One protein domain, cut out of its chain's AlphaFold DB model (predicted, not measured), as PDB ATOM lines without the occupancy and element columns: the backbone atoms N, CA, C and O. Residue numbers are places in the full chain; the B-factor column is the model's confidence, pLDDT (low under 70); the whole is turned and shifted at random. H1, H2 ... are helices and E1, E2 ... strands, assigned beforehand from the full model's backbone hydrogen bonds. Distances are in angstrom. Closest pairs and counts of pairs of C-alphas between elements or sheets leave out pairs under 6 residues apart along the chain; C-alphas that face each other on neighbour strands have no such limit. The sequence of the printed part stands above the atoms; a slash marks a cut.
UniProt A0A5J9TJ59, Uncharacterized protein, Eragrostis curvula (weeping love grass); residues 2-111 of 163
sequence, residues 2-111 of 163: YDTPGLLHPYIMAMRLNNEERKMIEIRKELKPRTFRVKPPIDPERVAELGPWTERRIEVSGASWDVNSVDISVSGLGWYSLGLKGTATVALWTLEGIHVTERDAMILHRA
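Overview. This is residues 2 to 111 of the 163 residues of an uncharacterized protein of Eragrostis curvula (weeping love grass) (UniProt A0A5J9TJ59). A long two-stranded ribbon, E1 with E4, passes over one face of a short three-stranded sheet, E3, E2 and E5, the two layers only partly face to face and loosely joined. The short helices H1, H2 and H3 lie beyond one end of the strands, where E1 begins and E4 ends, while residues 2 to 9 and 34 to 40 stick out. The printed part has 110 residues with three named helices followed by five named strands; the sheets are antiparallel, in the orders E3, E2, E5 and E1, E4. The class is mixed, helices and strands, with under half of the residues in named elements. The whole is loose, with a radius of gyration of the C-alphas of 16.3 A and spans of 44 by 37 by 30 A.

Along the chain. Begin with the three-stranded sheet: E2 is residues 70 to 74, E3 78 to 82, and E5 100 to 104, which ends at C-alpha 104, (177.092, 190.257, 234.939). Next find C-alpha 53 at (187.754, 166.784, 234.116); from there E1 runs to residue 63, 31.3 A long. E4, residues 85 to 95, is 29.2 A long. Look earlier for H1, residues 13 to 16, starting at C-alpha 13, (179.958, 170.041, 224.961), then H2, residues 19 to 25, 10.1 A, and H3, residues 44 to 49, 9.4 A.

Arrangement. Start at the inner strand E2. It forms a hairpin with the edge strand E3, antiparallel at 154 degrees, with N 72 and O 80 2.9 A apart. On its other side is the edge strand E5, antiparallel at 153 degrees, with N 71 and O 103 2.8 A apart. In the second sheet E1 and E4 are antiparallel at 160 degrees; check N 58 and O 90, 2.9 A. Between the sheets, the closest C-alphas of E1 and E2 are those of Val 60 and Val 70, 7.1 A apart. E1 and E5 are near each other, with 6 pairs of C-alphas within 10 A. H1 and H2 are close but not clearly touching, the closest C-alphas being those of Ala 14 and Arg 22, 6.1 A. H3 touches no helix, and H1, H2 and H3 are not on the three-stranded sheet. In H2 every O i to N i+4 pair is within hydrogen-bond range; in H3 0 of 2 are, but 3 of 3 O i to N i+3 pairs; H1 is too short for an i+4 pair.

Size, cuts and confidence. The two C-alphas farthest apart are those of Tyr 2 and Gly 86, 52.2 A. The printed part has no cut. The link from H2 to H3 is long, 18 residues. Mean pLDDT of the printed part is 79.8; look for values under 70 at residues 30 to 42 and 110 to 111.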
ATOM      1  N   TYR A   2     174.358 181.201 198.894       79.38
ATOM      2  CA  TYR A   2     175.033 179.899 198.948       79.38
ATOM      3  C   TYR A   2     175.128 179.458 200.404       79.38
ATOM      4  O   TYR A   2     175.527 180.262 201.246       79.38
ATOM      5  N   ASP A   3     174.740 178.218 200.685       87.31
ATOM      6  CA  ASP A   3     174.888 177.624 202.010       87.31
ATOM      7  C   ASP A   3     176.327 177.129 202.180       87.31
ATOM      8  O   ASP A   3     176.828 176.340 201.374       87.31
ATOM      9  N   THR A   4     177.019 177.644 203.191       87.50
ATOM     10  CA  THR A   4     178.373 177.207 203.536       87.50
ATOM     11  C   THR A   4     178.283 176.072 204.550       87.50
ATOM     12  O   THR A   4     177.604 176.244 205.563       87.50
ATOM     13  N   PRO A   5     178.986 174.943 204.344       86.06
ATOM     14  CA  PRO A   5     178.934 173.824 205.277       86.06
ATOM     15  C   PRO A   5     179.352 174.263 206.687       86.06
ATOM     16  O   PRO A   5     180.328 174.994 206.863       86.06
ATOM     17  N   GLY A   6     178.598 173.816 207.693       80.69
ATOM     18  CA  GLY A   6     178.835 174.168 209.091       80.69
ATOM     19  C   GLY A   6     180.177 173.647 209.611       80.69
ATOM     20  O   GLY A   6     180.560 172.506 209.351       80.69
ATOM     21  N   LEU A   7     180.883 174.479 210.377       84.50
ATOM     22  CA  LEU A   7     182.152 174.111 211.002       84.50
ATOM     23  C   LEU A   7     181.914 173.308 212.284       84.50
ATOM     24  O   LEU A   7     181.162 173.724 213.168       84.50
ATOM     25  N   LEU A   8     182.605 172.176 212.409       79.06
ATOM     26  CA  LEU A   8     182.606 171.365 213.625       79.06
ATOM     27  C   LEU A   8     183.671 171.894 214.589       79.06
ATOM     28  O   LEU A   8     184.853 171.928 214.251       79.06
ATOM     29  N   HIS A   9     183.261 172.291 215.795       76.75
ATOM     30  CA  HIS A   9     184.180 172.765 216.829       76.75
ATOM     31  C   HIS A   9     184.374 171.683 217.914       76.75
ATOM     32  O   HIS A   9     183.420 171.382 218.638       76.75
ATOM     33  N   PRO A  10     185.584 171.100 218.065       74.75
ATOM     34  CA  PRO A  10     185.830 169.945 218.947       74.75
ATOM     35  C   PRO A  10     185.545 170.189 220.435       74.75
ATOM     36  O   PRO A  10     185.302 169.251 221.194       74.75
ATOM     37  N   TYR A  11     185.573 171.452 220.858       78.31
ATOM     38  CA  TYR A  11     185.420 171.860 222.253       78.31
ATOM     39  C   TYR A  11     183.996 172.307 222.611       78.31
ATOM     40  O   TYR A  11     183.779 172.975 223.618       78.31
ATOM     41  N   ILE A  12     183.002 171.942 221.798       80.25
ATOM     42  CA  ILE A  12     181.590 172.111 222.153       80.25
ATOM     43  C   ILE A  12     181.119 170.884 222.936       80.25
ATOM     44  O   ILE A  12     181.249 169.754 222.464       80.25
ATOM     45  N   MET A  13     180.487 171.106 224.093       80.25
ATOM     46  CA  MET A  13     179.958 170.041 224.961       80.25
ATOM     47  C   MET A  13     179.084 169.038 224.192       80.25
ATOM     48  O   MET A  13     179.256 167.830 224.321       80.25
ATOM     49  N   ALA A  14     178.204 169.526 223.313       76.56
ATOM     50  CA  ALA A  14     177.299 168.696 222.518       76.56
ATOM     51  C   ALA A  14     178.006 167.693 221.582       76.56
ATOM     52  O   ALA A  14     177.385 166.699 221.202       76.56
ATOM     53  N   MET A  15     179.277 167.921 221.220       80.44
ATOM     54  CA  MET A  15     180.066 166.984 220.408       80.44
ATOM     55  C   MET A  15     180.569 165.781 221.207       80.44
ATOM     56  O   MET A  15     180.819 164.736 220.618       80.44
ATOM     57  N   ARG A  16     180.680 165.905 222.535       77.88
ATOM     58  CA  ARG A  16     181.089 164.803 223.424       77.88
ATOM     59  C   ARG A  16     179.919 163.954 223.902       77.88
ATOM     60  O   ARG A  16     180.128 162.852 224.401       77.88
ATOM     61  N   LEU A  17     178.702 164.467 223.748       81.56
ATOM     62  CA  LEU A  17     177.478 163.808 224.177       81.56
ATOM     63  C   LEU A  17     176.887 162.945 223.061       81.56
ATOM     64  O   LEU A  17     176.830 163.357 221.896       81.56
ATOM     65  N   ASN A  18     176.389 161.771 223.444       82.31
ATOM     66  CA  ASN A  18     175.586 160.925 222.567       82.31
ATOM     67  C   ASN A  18     174.192 161.548 222.327       82.31
ATOM     68  O   ASN A  18     173.829 162.565 222.923       82.31
ATOM     69  N   ASN A  19     173.396 160.964 221.427       79.12
ATOM     70  CA  ASN A  19     172.098 161.536 221.044       79.12
ATOM     71  C   ASN A  19     171.091 161.610 222.208       79.12
ATOM     72  O   ASN A  19     170.324 162.571 222.277       79.12
ATOM     73  N   GLU A  20     171.105 160.638 223.123       77.38
ATOM     74  CA  GLU A  20     170.219 160.624 224.294       77.38
ATOM     75  C   GLU A  20     170.624 161.709 225.299       77.38
ATOM     76  O   GLU A  20     169.795 162.525 225.699       77.38
ATOM     77  N   GLU A  21     171.911 161.800 225.633       74.81
ATOM     78  CA  GLU A  21     172.479 162.839 226.502       74.81
ATOM     79  C   GLU A  21     172.237 164.241 225.925       74.81
ATOM     80  O   GLU A  21     171.797 165.152 226.630       74.81
ATOM     81  N   ARG A  22     172.458 164.412 224.615       76.62
ATOM     82  CA  ARG A  22     172.210 165.677 223.917       76.62
ATOM     83  C   ARG A  22     170.747 166.086 224.028       76.62
ATOM     84  O   ARG A  22     170.459 167.244 224.298       76.62
ATOM     85  N   LYS A  23     169.821 165.140 223.874       74.69
ATOM     86  CA  LYS A  23     168.382 165.392 224.004       74.69
ATOM     87  C   LYS A  23     167.978 165.779 225.430       74.69
ATOM     88  O   LYS A  23     166.998 166.504 225.586       74.69
ATOM     89  N   MET A  24     168.710 165.329 226.452       70.44
ATOM     90  CA  MET A  24     168.474 165.734 227.845       70.44
ATOM     91  C   MET A  24     168.913 167.173 228.124       70.44
ATOM     92  O   MET A  24     168.252 167.858 228.903       70.44
ATOM     93  N   ILE A  25     170.009 167.629 227.509       72.25
ATOM     94  CA  ILE A  25     170.522 168.995 227.707       72.25
ATOM     95  C   ILE A  25     169.910 170.017 226.740       72.25
ATOM     96  O   ILE A  25     169.930 171.213 227.013       72.25
ATOM     97  N   GLU A  26     169.385 169.564 225.598       72.69
ATOM     98  CA  GLU A  26     168.859 170.436 224.555       72.69
ATOM     99  C   GLU A  26     167.563 171.119 225.004       72.69
ATOM    100  O   GLU A  26     166.524 170.503 225.259       72.69
ATOM    101  N   ILE A  27     167.614 172.444 225.028       71.25
ATOM    102  CA  ILE A  27     166.505 173.288 225.442       71.25
ATOM    103  C   ILE A  27     165.593 173.521 224.238       71.25
ATOM    104  O   ILE A  27     165.806 174.418 223.430       71.25
ATOM    105  N   ARG A  28     164.555 172.690 224.110       70.75
ATOM    106  CA  ARG A  28     163.599 172.748 222.983       70.75
ATOM    107  C   ARG A  28     162.432 173.714 223.183       70.75
ATOM    108  O   ARG A  28     161.641 173.930 222.270       70.75
ATOM    109  N   LYS A  29     162.260 174.232 224.396       72.94
ATOM    110  CA  LYS A  29     161.195 175.168 224.779       72.94
ATOM    111  C   LYS A  29     161.793 176.257 225.653       72.94
ATOM    112  O   LYS A  29     162.832 176.032 226.262       72.94
ATOM    113  N   GLU A  30     161.107 177.392 225.753       69.38
ATOM    114  CA  GLU A  30     161.476 178.457 226.687       69.38
ATOM    115  C   GLU A  30     161.754 177.883 228.088       69.38
ATOM    116  O   GLU A  30     160.949 177.117 228.640       69.38
ATOM    117  N   LEU A  31     162.923 178.231 228.633       63.41
ATOM    118  CA  LEU A  31     163.380 177.820 229.955       63.41
ATOM    119  C   LEU A  31     162.439 178.384 231.018       63.41
ATOM    120  O   LEU A  31     162.577 179.517 231.470       63.41
ATOM    121  N   LYS A  32     161.489 177.566 231.464       63.47
ATOM    122  CA  LYS A  32     160.795 177.824 232.725       63.47
ATOM    123  C   LYS A  32     161.690 177.346 233.864       63.47
ATOM    124  O   LYS A  32     162.213 176.234 233.746       63.47
ATOM    125  N   PRO A  33     161.832 178.107 234.964       58.19
ATOM    126  CA  PRO A  33     162.568 177.639 236.128       58.19
ATOM    127  C   PRO A  33     161.953 176.315 236.595       58.19
ATOM    128  O   PRO A  33     160.799 176.258 237.026       58.19
ATOM    129  N   ARG A  34     162.693 175.225 236.405       54.19
ATOM    130  CA  ARG A  34     162.274 173.863 236.725       54.19
ATOM    131  C   ARG A  34     163.408 173.189 237.463       54.19
ATOM    132  O   ARG A  34     164.540 173.173 236.990       54.19
ATOM    133  N   THR A  35     163.090 172.607 238.606       48.94
ATOM    134  CA  THR A  35     164.047 171.817 239.371       48.94
ATOM    135  C   THR A  35     164.017 170.394 238.843       48.94
ATOM    136  O   THR A  35     163.032 169.677 239.009       48.94
ATOM    137  N   PHE A  36     165.093 169.990 238.174       48.12
ATOM    138  CA  PHE A  36     165.306 168.604 237.787       48.12
ATOM    139  C   PHE A  36     166.088 167.905 238.896       48.12
ATOM    140  O   PHE A  36     167.148 168.375 239.309       48.12
ATOM    141  N   ARG A  37     165.596 166.757 239.369       47.16
ATOM    142  CA  ARG A  37     166.445 165.830 240.118       47.16
ATOM    143  C   ARG A  37     167.329 165.138 239.093       47.16
ATOM    144  O   ARG A  37     166.896 164.187 238.448       47.16
ATOM    145  N   VAL A  38     168.537 165.661 238.909       47.00
ATOM    146  CA  VAL A  38     169.520 165.059 238.011       47.00
ATOM    147  C   VAL A  38     169.973 163.755 238.664       47.00
ATOM    148  O   VAL A  38     170.808 163.748 239.562       47.00
ATOM    149  N   LYS A  39     169.357 162.634 238.280       50.34
ATOM    150  CA  LYS A  39     170.034 161.346 238.410       50.34
ATOM    151  C   LYS A  39     171.048 161.322 237.274       50.34
ATOM    152  O   LYS A  39     170.595 161.446 236.136       50.34
ATOM    153  N   PRO A  40     172.362 161.224 237.542       52.12
ATOM    154  CA  PRO A  40     173.318 161.050 236.464       52.12
ATOM    155  C   PRO A  40     172.899 159.789 235.693       52.12
ATOM    156  O   PRO A  40     172.833 158.717 236.295       52.12
ATOM    157  N   PRO A  41     172.555 159.900 234.399       56.22
ATOM    158  CA  PRO A  41     172.276 158.740 233.556       56.22
ATOM    159  C   PRO A  41     173.569 158.030 233.126       56.22
ATOM    160  O   PRO A  41     173.525 157.128 232.299       56.22
ATOM    161  N   ILE A  42     174.717 158.496 233.620       61.62
ATOM    162  CA  ILE A  42     176.041 158.183 233.103       61.62
ATOM    163  C   ILE A  42     176.636 157.063 233.953       61.62
ATOM    164  O   ILE A  42     176.898 157.258 235.142       61.62
ATOM    165  N   ASP A  43     176.853 155.908 233.326       71.44
ATOM    166  CA  ASP A  43     177.637 154.819 233.903       71.44
ATOM    167  C   ASP A  43     179.087 155.269 234.171       71.44
ATOM    168  O   ASP A  43     179.621 156.098 233.426       71.44
ATOM    169  N   PRO A  44     179.772 154.727 235.195       73.06
ATOM    170  CA  PRO A  44     181.158 155.092 235.510       73.06
ATOM    171  C   PRO A  44     182.117 154.936 234.319       73.06
ATOM    172  O   PRO A  44     183.040 155.730 234.156       73.06
ATOM    173  N   GLU A  45     181.868 153.950 233.457       78.25
ATOM    174  CA  GLU A  45     182.616 153.702 232.219       78.25
ATOM    175  C   GLU A  45     182.455 154.860 231.224       78.25
ATOM    176  O   GLU A  45     183.433 155.351 230.661       78.25
ATOM    177  N   ARG A  46     181.233 155.391 231.095       77.75
ATOM    178  CA  ARG A  46     180.923 156.537 230.235       77.75
ATOM    179  C   ARG A  46     181.599 157.825 230.717       77.75
ATOM    180  O   ARG A  46     181.938 158.672 229.895       77.75
ATOM    181  N   VAL A  47     181.860 157.974 232.021       75.88
ATOM    182  CA  VAL A  47     182.625 159.121 232.556       75.88
ATOM    183  C   VAL A  47     184.047 159.154 231.991       75.88
ATOM    184  O   VAL A  47     184.544 160.237 231.683       75.88
ATOM    185  N   ALA A  48     184.683 157.991 231.818       75.56
ATOM    186  CA  ALA A  48     186.036 157.902 231.271       75.56
ATOM    187  C   ALA A  48     186.096 158.328 229.791       75.56
ATOM    188  O   ALA A  48     187.075 158.936 229.363       75.56
ATOM    189  N   GLU A  49     185.032 158.078 229.024       80.56
ATOM    190  CA  GLU A  49     184.942 158.443 227.602       80.56
ATOM    191  C   GLU A  49     184.768 159.951 227.356       80.56
ATOM    192  O   GLU A  49     185.099 160.446 226.278       80.56
ATOM    193  N   LEU A  50     184.248 160.704 228.331       77.44
ATOM    194  CA  LEU A  50     184.017 162.152 228.202       77.44
ATOM    195  C   LEU A  50     185.321 162.974 228.230       77.44
ATOM    196  O   LEU A  50     185.337 164.150 227.833       77.44
ATOM    197  N   GLY A  51     186.419 162.344 228.651       80.06
ATOM    198  CA  GLY A  51     187.742 162.942 228.774       80.06
ATOM    199  C   GLY A  51     188.035 163.487 230.176       80.06
ATOM    200  O   GLY A  51     187.230 163.338 231.098       80.06
ATOM    201  N   PRO A  52     189.209 164.112 230.359       85.19
ATOM    202  CA  PRO A  52     189.641 164.588 231.662       85.19
ATOM    203  C   PRO A  52     188.781 165.761 232.139       85.19
ATOM    204  O   PRO A  52     188.481 166.708 231.401       85.19
ATOM    205  N   TRP A  53     188.416 165.698 233.414       87.12
ATOM    206  CA  TRP A  53     187.754 166.784 234.116       87.12
ATOM    207  C   TRP A  53     188.807 167.744 234.652       87.12
ATOM    208  O   TRP A  53     189.758 167.335 235.313       87.12
ATOM    209  N   THR A  54     188.633 169.025 234.359       89.00
ATOM    210  CA  THR A  54     189.531 170.090 234.798       89.00
ATOM    211  C   THR A  54     188.806 170.986 235.793       89.00
ATOM    212  O   THR A  54     187.690 171.444 235.534       89.00
ATOM    213  N   GLU A  55     189.456 171.259 236.924       91.00
ATOM    214  CA  GLU A  55     189.001 172.268 237.878       91.00
ATOM    215  C   GLU A  55     189.265 173.672 237.312       91.00
ATOM    216  O   GLU A  55     190.369 174.002 236.871       91.00
ATOM    217  N   ARG A  56     188.248 174.527 237.356       89.25
ATOM    218  CA  ARG A  56     188.340 175.960 237.089       89.25
ATOM    219  C   ARG A  56     187.925 176.710 238.341       89.25
ATOM    220  O   ARG A  56     186.771 176.645 238.756       89.25
ATOM    221  N   ARG A  57     188.879 177.415 238.943       92.31
ATOM    222  CA  ARG A  57     188.638 178.284 240.095       92.31
ATOM    223  C   ARG A  57     188.302 179.680 239.603       92.31
ATOM    224  O   ARG A  57     189.051 180.238 238.806       92.31
ATOM    225  N   ILE A  58     187.177 180.205 240.064       90.25
ATOM    226  CA  ILE A  58     186.671 181.526 239.703       90.25
ATOM    227  C   ILE A  58     186.437 182.282 241.001       90.25
ATOM    228  O   ILE A  58     185.745 181.790 241.895       90.25
ATOM    229  N   GLU A  59     187.043 183.454 241.117       91.56
ATOM    230  CA  GLU A  59     186.772 184.367 242.217       91.56
ATOM    231  C   GLU A  59     185.571 185.218 241.844       91.56
ATOM    232  O   GLU A  59     185.599 185.952 240.867       91.56
ATOM    233  N   VAL A  60     184.507 185.092 242.624       90.00
ATOM    234  CA  VAL A  60     183.272 185.843 242.440       90.00
ATOM    235  C   VAL A  60     183.094 186.810 243.592       90.00
ATOM    236  O   VAL A  60     183.445 186.517 244.739       90.00
ATOM    237  N   SER A  61     182.510 187.967 243.305       88.81
ATOM    238  CA  SER A  61     182.178 188.952 244.327       88.81
ATOM    239  C   SER A  61     180.746 189.443 244.178       88.81
ATOM    240  O   SER A  61     180.158 189.388 243.099       88.81
ATOM    241  N   GLY A  62     180.162 189.892 245.283       87.94
ATOM    242  CA  GLY A  62     178.813 190.433 245.289       87.94
ATOM    243  C   GLY A  62     178.532 191.308 246.502       87.94
ATOM    244  O   GLY A  62     179.264 191.304 247.496       87.94
ATOM    245  N   ALA A  63     177.461 192.089 246.415       85.44
ATOM    246  CA  ALA A  63     177.091 193.063 247.442       85.44
ATOM    247  C   ALA A  63     175.935 192.594 248.342       85.44
ATOM    248  O   ALA A  63     175.705 193.177 249.406       85.44
ATOM    249  N   SER A  64     175.193 191.561 247.934       82.12
ATOM    250  CA  SER A  64     173.941 191.165 248.577       82.12
ATOM    251  C   SER A  64     173.651 189.676 248.419       82.12
ATOM    252  O   SER A  64     173.892 189.085 247.372       82.12
ATOM    253  N   TRP A  65     173.058 189.089 249.456       82.12
ATOM    254  CA  TRP A  65     172.487 187.742 249.393       82.12
ATOM    255  C   TRP A  65     171.114 187.719 248.713       82.12
ATOM    256  O   TRP A  65     170.654 186.666 248.288       82.12
ATOM    257  N   ASP A  66     170.453 188.872 248.599       78.88
ATOM    258  CA  ASP A  66     169.092 188.966 248.071       78.88
ATOM    259  C   ASP A  66     169.032 189.133 246.549       78.88
ATOM    260  O   ASP A  66     167.965 188.944 245.960       78.88
ATOM    261  N   VAL A  67     170.158 189.497 245.925       80.81
ATOM    262  CA  VAL A  67     170.262 189.850 244.505       80.81
ATOM    263  C   VAL A  67     171.456 189.128 243.890       80.81
ATOM    264  O   VAL A  67     172.560 189.157 244.436       80.81
ATOM    265  N   ASN A  68     171.241 188.499 242.735       80.44
ATOM    266  CA  ASN A  68     172.328 187.871 241.992       80.44
ATOM    267  C   ASN A  68     173.308 188.935 241.499       80.44
ATOM    268  O   ASN A  68     172.897 189.945 240.930       80.44
ATOM    269  N   SER A  69     174.596 188.696 241.725       84.50
ATOM    270  CA  SER A  69     175.667 189.622 241.346       84.50
ATOM    271  C   SER A  69     176.368 189.167 240.068       84.50
ATOM    272  O   SER A  69     176.654 189.986 239.203       84.50
ATOM    273  N   VAL A  70     176.573 187.857 239.911       87.81
ATOM    274  CA  VAL A  70     177.370 187.299 238.815       87.81
ATOM    275  C   VAL A  70     176.699 186.077 238.196       87.81
ATOM    276  O   VAL A  70     176.070 185.281 238.896       87.81
ATOM    277  N   ASP A  71     176.858 185.909 236.889       90.00
ATOM    278  CA  ASP A  71     176.539 184.683 236.166       90.00
ATOM    279  C   ASP A  71     177.829 183.947 235.800       90.00
ATOM    280  O   ASP A  71     178.743 184.521 235.205       90.00
ATOM    281  N   ILE A  72     177.859 182.640 236.056       90.94
ATOM    282  CA  ILE A  72     178.878 181.747 235.502       90.94
ATOM    283  C   ILE A  72     178.242 180.984 234.345       90.94
ATOM    284  O   ILE A  72     177.290 180.220 234.531       90.94
ATOM    285  N   SER A  73     178.758 181.194 233.135       90.94
ATOM    286  CA  SER A  73     178.309 180.502 231.931       90.94
ATOM    287  C   SER A  73     179.274 179.390 231.547       90.94
ATOM    288  O   SER A  73     180.486 179.582 231.495       90.94
ATOM    289  N   VAL A  74     178.712 178.219 231.254       90.19
ATOM    290  CA  VAL A  74     179.437 177.050 230.761       90.19
ATOM    291  C   VAL A  74     178.968 176.765 229.342       90.19
ATOM    292  O   VAL A  74     177.781 176.513 229.098       90.19
ATOM    293  N   SER A  75     179.904 176.810 228.394       87.88
ATOM    294  CA  SER A  75     179.590 176.675 226.972       87.88
ATOM    295  C   SER A  75     178.867 175.357 226.675       87.88
ATOM    296  O   SER A  75     179.356 174.270 226.978       87.88
ATOM    297  N   GLY A  76     177.673 175.456 226.084       81.00
ATOM    298  CA  GLY A  76     176.842 174.306 225.722       81.00
ATOM    299  C   GLY A  76     175.996 173.702 226.851       81.00
ATOM    300  O   GLY A  76     175.230 172.788 226.566       81.00
ATOM    301  N   LEU A  77     176.090 174.202 228.091       82.56
ATOM    302  CA  LEU A  77     175.258 173.760 229.227       82.56
ATOM    303  C   LEU A  77     174.369 174.871 229.803       82.56
ATOM    304  O   LEU A  77     173.385 174.579 230.478       82.56
ATOM    305  N   GLY A  78     174.694 176.136 229.525       84.94
ATOM    306  CA  GLY A  78     173.921 177.295 229.963       84.94
ATOM    307  C   GLY A  78     174.680 178.144 230.976       84.94
ATOM    308  O   GLY A  78     175.892 178.337 230.858       84.94
ATOM    309  N   TRP A  79     173.964 178.703 231.947       87.50
ATOM    310  CA  TRP A  79     174.549 179.520 233.004       87.50
ATOM    311  C   TRP A  79     173.796 179.333 234.314       87.50
ATOM    312  O   TRP A  79     172.630 178.934 234.328       87.50
ATOM    313  N   TYR A  80     174.468 179.655 235.410       84.00
ATOM    314  CA  TYR A  80     173.846 179.795 236.716       84.00
ATOM    315  C   TYR A  80     174.238 181.137 237.326       84.00
ATOM    316  O   TYR A  80     175.350 181.625 237.122       84.00
ATOM    317  N   SER A  81     173.296 181.731 238.049       85.81
ATOM    318  CA  SER A  81     173.452 183.030 238.699       85.81
ATOM    319  C   SER A  81     173.777 182.838 240.177       85.81
ATOM    320  O   SER A  81     173.163 182.000 240.841       85.81
ATOM    321  N   LEU A  82     174.723 183.615 240.695       84.31
ATOM    322  CA  LEU A  82     175.157 183.588 242.086       84.31
ATOM    323  C   LEU A  82     174.869 184.936 242.758       84.31
ATOM    324  O   LEU A  82     175.340 185.988 242.318       84.31
ATOM    325  N   GLY A  83     174.105 184.891 243.848       84.38
ATOM    326  CA  GLY A  83     173.962 185.983 244.808       84.38
ATOM    327  C   GLY A  83     174.855 185.726 246.012       84.38
ATOM    328  O   GLY A  83     174.735 184.690 246.665       84.38
ATOM    329  N   LEU A  84     175.766 186.653 246.296       84.81
ATOM    330  CA  LEU A  84     176.615 186.606 247.480       84.81
ATOM    331  C   LEU A  84     176.905 188.011 248.004       84.81
ATOM    332  O   LEU A  84     176.842 188.992 247.266       84.81
ATOM    333  N   LYS A  85     177.260 188.104 249.285       88.81
ATOM    334  CA  LYS A  85     177.783 189.328 249.898       88.81
ATOM    335  C   LYS A  85     179.229 189.101 250.330       88.81
ATOM    336  O   LYS A  85     179.474 188.331 251.255       88.81
ATOM    337  N   GLY A  86     180.161 189.795 249.688       89.56
ATOM    338  CA  GLY A  86     181.605 189.618 249.849       89.56
ATOM    339  C   GLY A  86     182.228 188.895 248.655       89.56
ATOM    340  O   GLY A  86     181.667 188.893 247.564       89.56
ATOM    341  N   THR A  87     183.397 188.297 248.870       91.38
ATOM    342  CA  THR A  87     184.156 187.542 247.864       91.38
ATOM    343  C   THR A  87     184.131 186.053 248.190       91.38
ATOM    344  O   THR A  87     184.314 185.674 249.348       91.38
ATOM    345  N   ALA A  88     183.949 185.202 247.185       88.00
ATOM    346  CA  ALA A  88     184.031 183.754 247.316       88.00
ATOM    347  C   ALA A  88     184.803 183.153 246.139       88.00
ATOM    348  O   ALA A  88     184.728 183.645 245.019       88.00
ATOM    349  N   THR A  89     185.506 182.050 246.378       91.31
ATOM    350  CA  THR A  89     186.136 181.270 245.309       91.31
ATOM    351  C   THR A  89     185.275 180.051 245.017       91.31
ATOM    352  O   THR A  89     185.036 179.225 245.900       91.31
ATOM    353  N   VAL A  90     184.815 179.922 243.777       88.06
ATOM    354  CA  VAL A  90     184.024 178.785 243.300       88.06
ATOM    355  C   VAL A  90     184.920 177.878 242.468       88.06
ATOM    356  O   VAL A  90     185.580 178.330 241.537       88.06
ATOM    357  N   ALA A  91     184.933 176.587 242.794       90.38
ATOM    358  CA  ALA A  91     185.576 175.560 241.984       90.38
ATOM    359  C   ALA A  91     184.532 174.892 241.079       90.38
ATOM    360  O   ALA A  91     183.684 174.131 241.549       90.38
ATOM    361  N   LEU A  92     184.587 175.176 239.779       88.62
ATOM    362  CA  LEU A  92     183.768 174.521 238.765       88.62
ATOM    363  C   LEU A  92     184.568 173.399 238.103       88.62
ATOM    364  O   LEU A  92     185.643 173.630 237.558       88.62
ATOM    365  N   TRP A  93     184.009 172.196 238.081       88.38
ATOM    366  CA  TRP A  93     184.564 171.074 237.332       88.38
ATOM    367  C   TRP A  93     183.858 170.960 235.985       88.38
ATOM    368  O   TRP A  93     182.634 170.846 235.927       88.38
ATOM    369  N   THR A  94     184.625 171.002 234.901       88.50
ATOM    370  CA  THR A  94     184.110 170.820 233.537       88.50
ATOM    371  C   THR A  94     185.100 170.025 232.696       88.50
ATOM    372  O   THR A  94     186.256 169.843 233.084       88.50
ATOM    373  N   LEU A  95     184.654 169.531 231.545       86.75
ATOM    374  CA  LEU A  95     185.515 168.811 230.615       86.75
ATOM    375  C   LEU A  95     186.580 169.744 230.032       86.75
ATOM    376  O   LEU A  95     186.325 170.921 229.758       86.75
ATOM    377  N   GLU A  96     187.779 169.208 229.812       86.75
ATOM    378  CA  GLU A  96     188.881 169.975 229.235       86.75
ATOM    379  C   GLU A  96     188.486 170.621 227.895       86.75
ATOM    380  O   GLU A  96     187.928 169.972 227.008       86.75
ATOM    381  N   GLY A  97     188.791 171.911 227.745       85.75
ATOM    382  CA  GLY A  97     188.500 172.704 226.549       85.75
ATOM    383  C   GLY A  97     187.117 173.360 226.528       85.75
ATOM    384  O   GLY A  97     186.907 174.275 225.735       85.75
ATOM    385  N   ILE A  98     186.195 172.984 227.421       88.69
ATOM    386  CA  ILE A  98     184.924 173.706 227.558       88.69
ATOM    387  C   ILE A  98     185.190 175.095 228.140       88.69
ATOM    388  O   ILE A  98     185.752 175.238 229.228       88.69
ATOM    389  N   HIS A  99     184.764 176.123 227.409       88.12
ATOM    390  CA  HIS A  99     184.913 177.504 227.846       88.12
ATOM    391  C   HIS A  99     183.942 177.829 228.986       88.12
ATOM    392  O   HIS A  99     182.751 177.502 228.919       88.12
ATOM    393  N   VAL A 100     184.469 178.493 230.013       90.56
ATOM    394  CA  VAL A 100     183.723 178.969 231.179       90.56
ATOM    395  C   VAL A 100     183.963 180.462 231.293       90.56
ATOM    396  O   VAL A 100     185.115 180.893 231.290       90.56
ATOM    397  N   THR A 101     182.890 181.239 231.382       91.06
ATOM    398  CA  THR A 101     182.968 182.696 231.483       91.06
ATOM    399  C   THR A 101     182.216 183.212 232.685       91.06
ATOM    400  O   THR A 101     181.139 182.730 233.031       91.06
ATOM    401  N   GLU A 102     182.790 184.247 233.278       91.19
ATOM    402  CA  GLU A 102     182.108 185.128 234.207       91.19
ATOM    403  C   GLU A 102     181.470 186.279 233.427       91.19
ATOM    404  O   GLU A 102     182.023 186.752 232.429       91.19
ATOM    405  N   ARG A 103     180.287 186.709 233.857       89.88
ATOM    406  CA  ARG A 103     179.608 187.894 233.329       89.88
ATOM    407  C   ARG A 103     178.636 188.452 234.363       89.88
ATOM    408  O   ARG A 103     178.281 187.763 235.319       89.88
ATOM    409  N   ASP A 104     178.132 189.652 234.110       88.44
ATOM    410  CA  ASP A 104     177.092 190.257 234.939       88.44
ATOM    411  C   ASP A 104     175.809 189.418 234.948       88.44
ATOM    412  O   ASP A 104     175.405 188.837 233.931       88.44
ATOM    413  N   ALA A 105     175.153 189.367 236.110       87.12
ATOM    414  CA  ALA A 105     173.933 188.592 236.275       87.12
ATOM    415  C   ALA A 105     172.809 189.101 235.358       87.12
ATOM    416  O   ALA A 105     172.328 190.225 235.506       87.12
ATOM    417  N   MET A 106     172.320 188.249 234.449       85.44
ATOM    418  CA  MET A 106     171.193 188.622 233.578       85.44
ATOM    419  C   MET A 106     169.841 188.587 234.302       85.44
ATOM    420  O   MET A 106     168.874 189.199 233.850       85.44
ATOM    421  N   ILE A 107     169.749 187.845 235.410       82.56
ATOM    422  CA  ILE A 107     168.548 187.747 236.241       82.56
ATOM    423  C   ILE A 107     168.927 188.128 237.668       82.56
ATOM    424  O   ILE A 107     169.478 187.322 238.411       82.56
ATOM    425  N   LEU A 108     168.592 189.358 238.051       78.62
ATOM    426  CA  LEU A 108     168.870 189.917 239.379       78.62
ATOM    427  C   LEU A 108     168.007 189.279 240.476       78.62
ATOM    428  O   LEU A 108     168.460 189.076 241.601       78.62
ATOM    429  N   HIS A 109     166.753 188.962 240.147       74.75
ATOM    430  CA  HIS A 109     165.780 188.460 241.107       74.75
ATOM    431  C   HIS A 109     165.894 186.950 241.273       74.75
ATOM    432  O   HIS A 109     165.719 186.180 240.327       74.75
ATOM    433  N   ARG A 110     166.094 186.521 242.515       67.56
ATOM    434  CA  ARG A 110     165.997 185.114 242.888       67.56
ATOM    435  C   ARG A 110     164.554 184.616 242.791       67.56
ATOM    436  O   ARG A 110     163.594 185.319 243.117       67.56
ATOM    437  N   ALA A 111     164.393 183.368 242.374       66.12
ATOM    438  CA  ALA A 111     163.093 182.718 242.339       66.12
ATOM    439  C   ALA A 111     162.671 182.320 243.766       66.12
ATOM    440  O   ALA A 111     162.892 181.188 244.183       66.12
TER     441      ALA A 111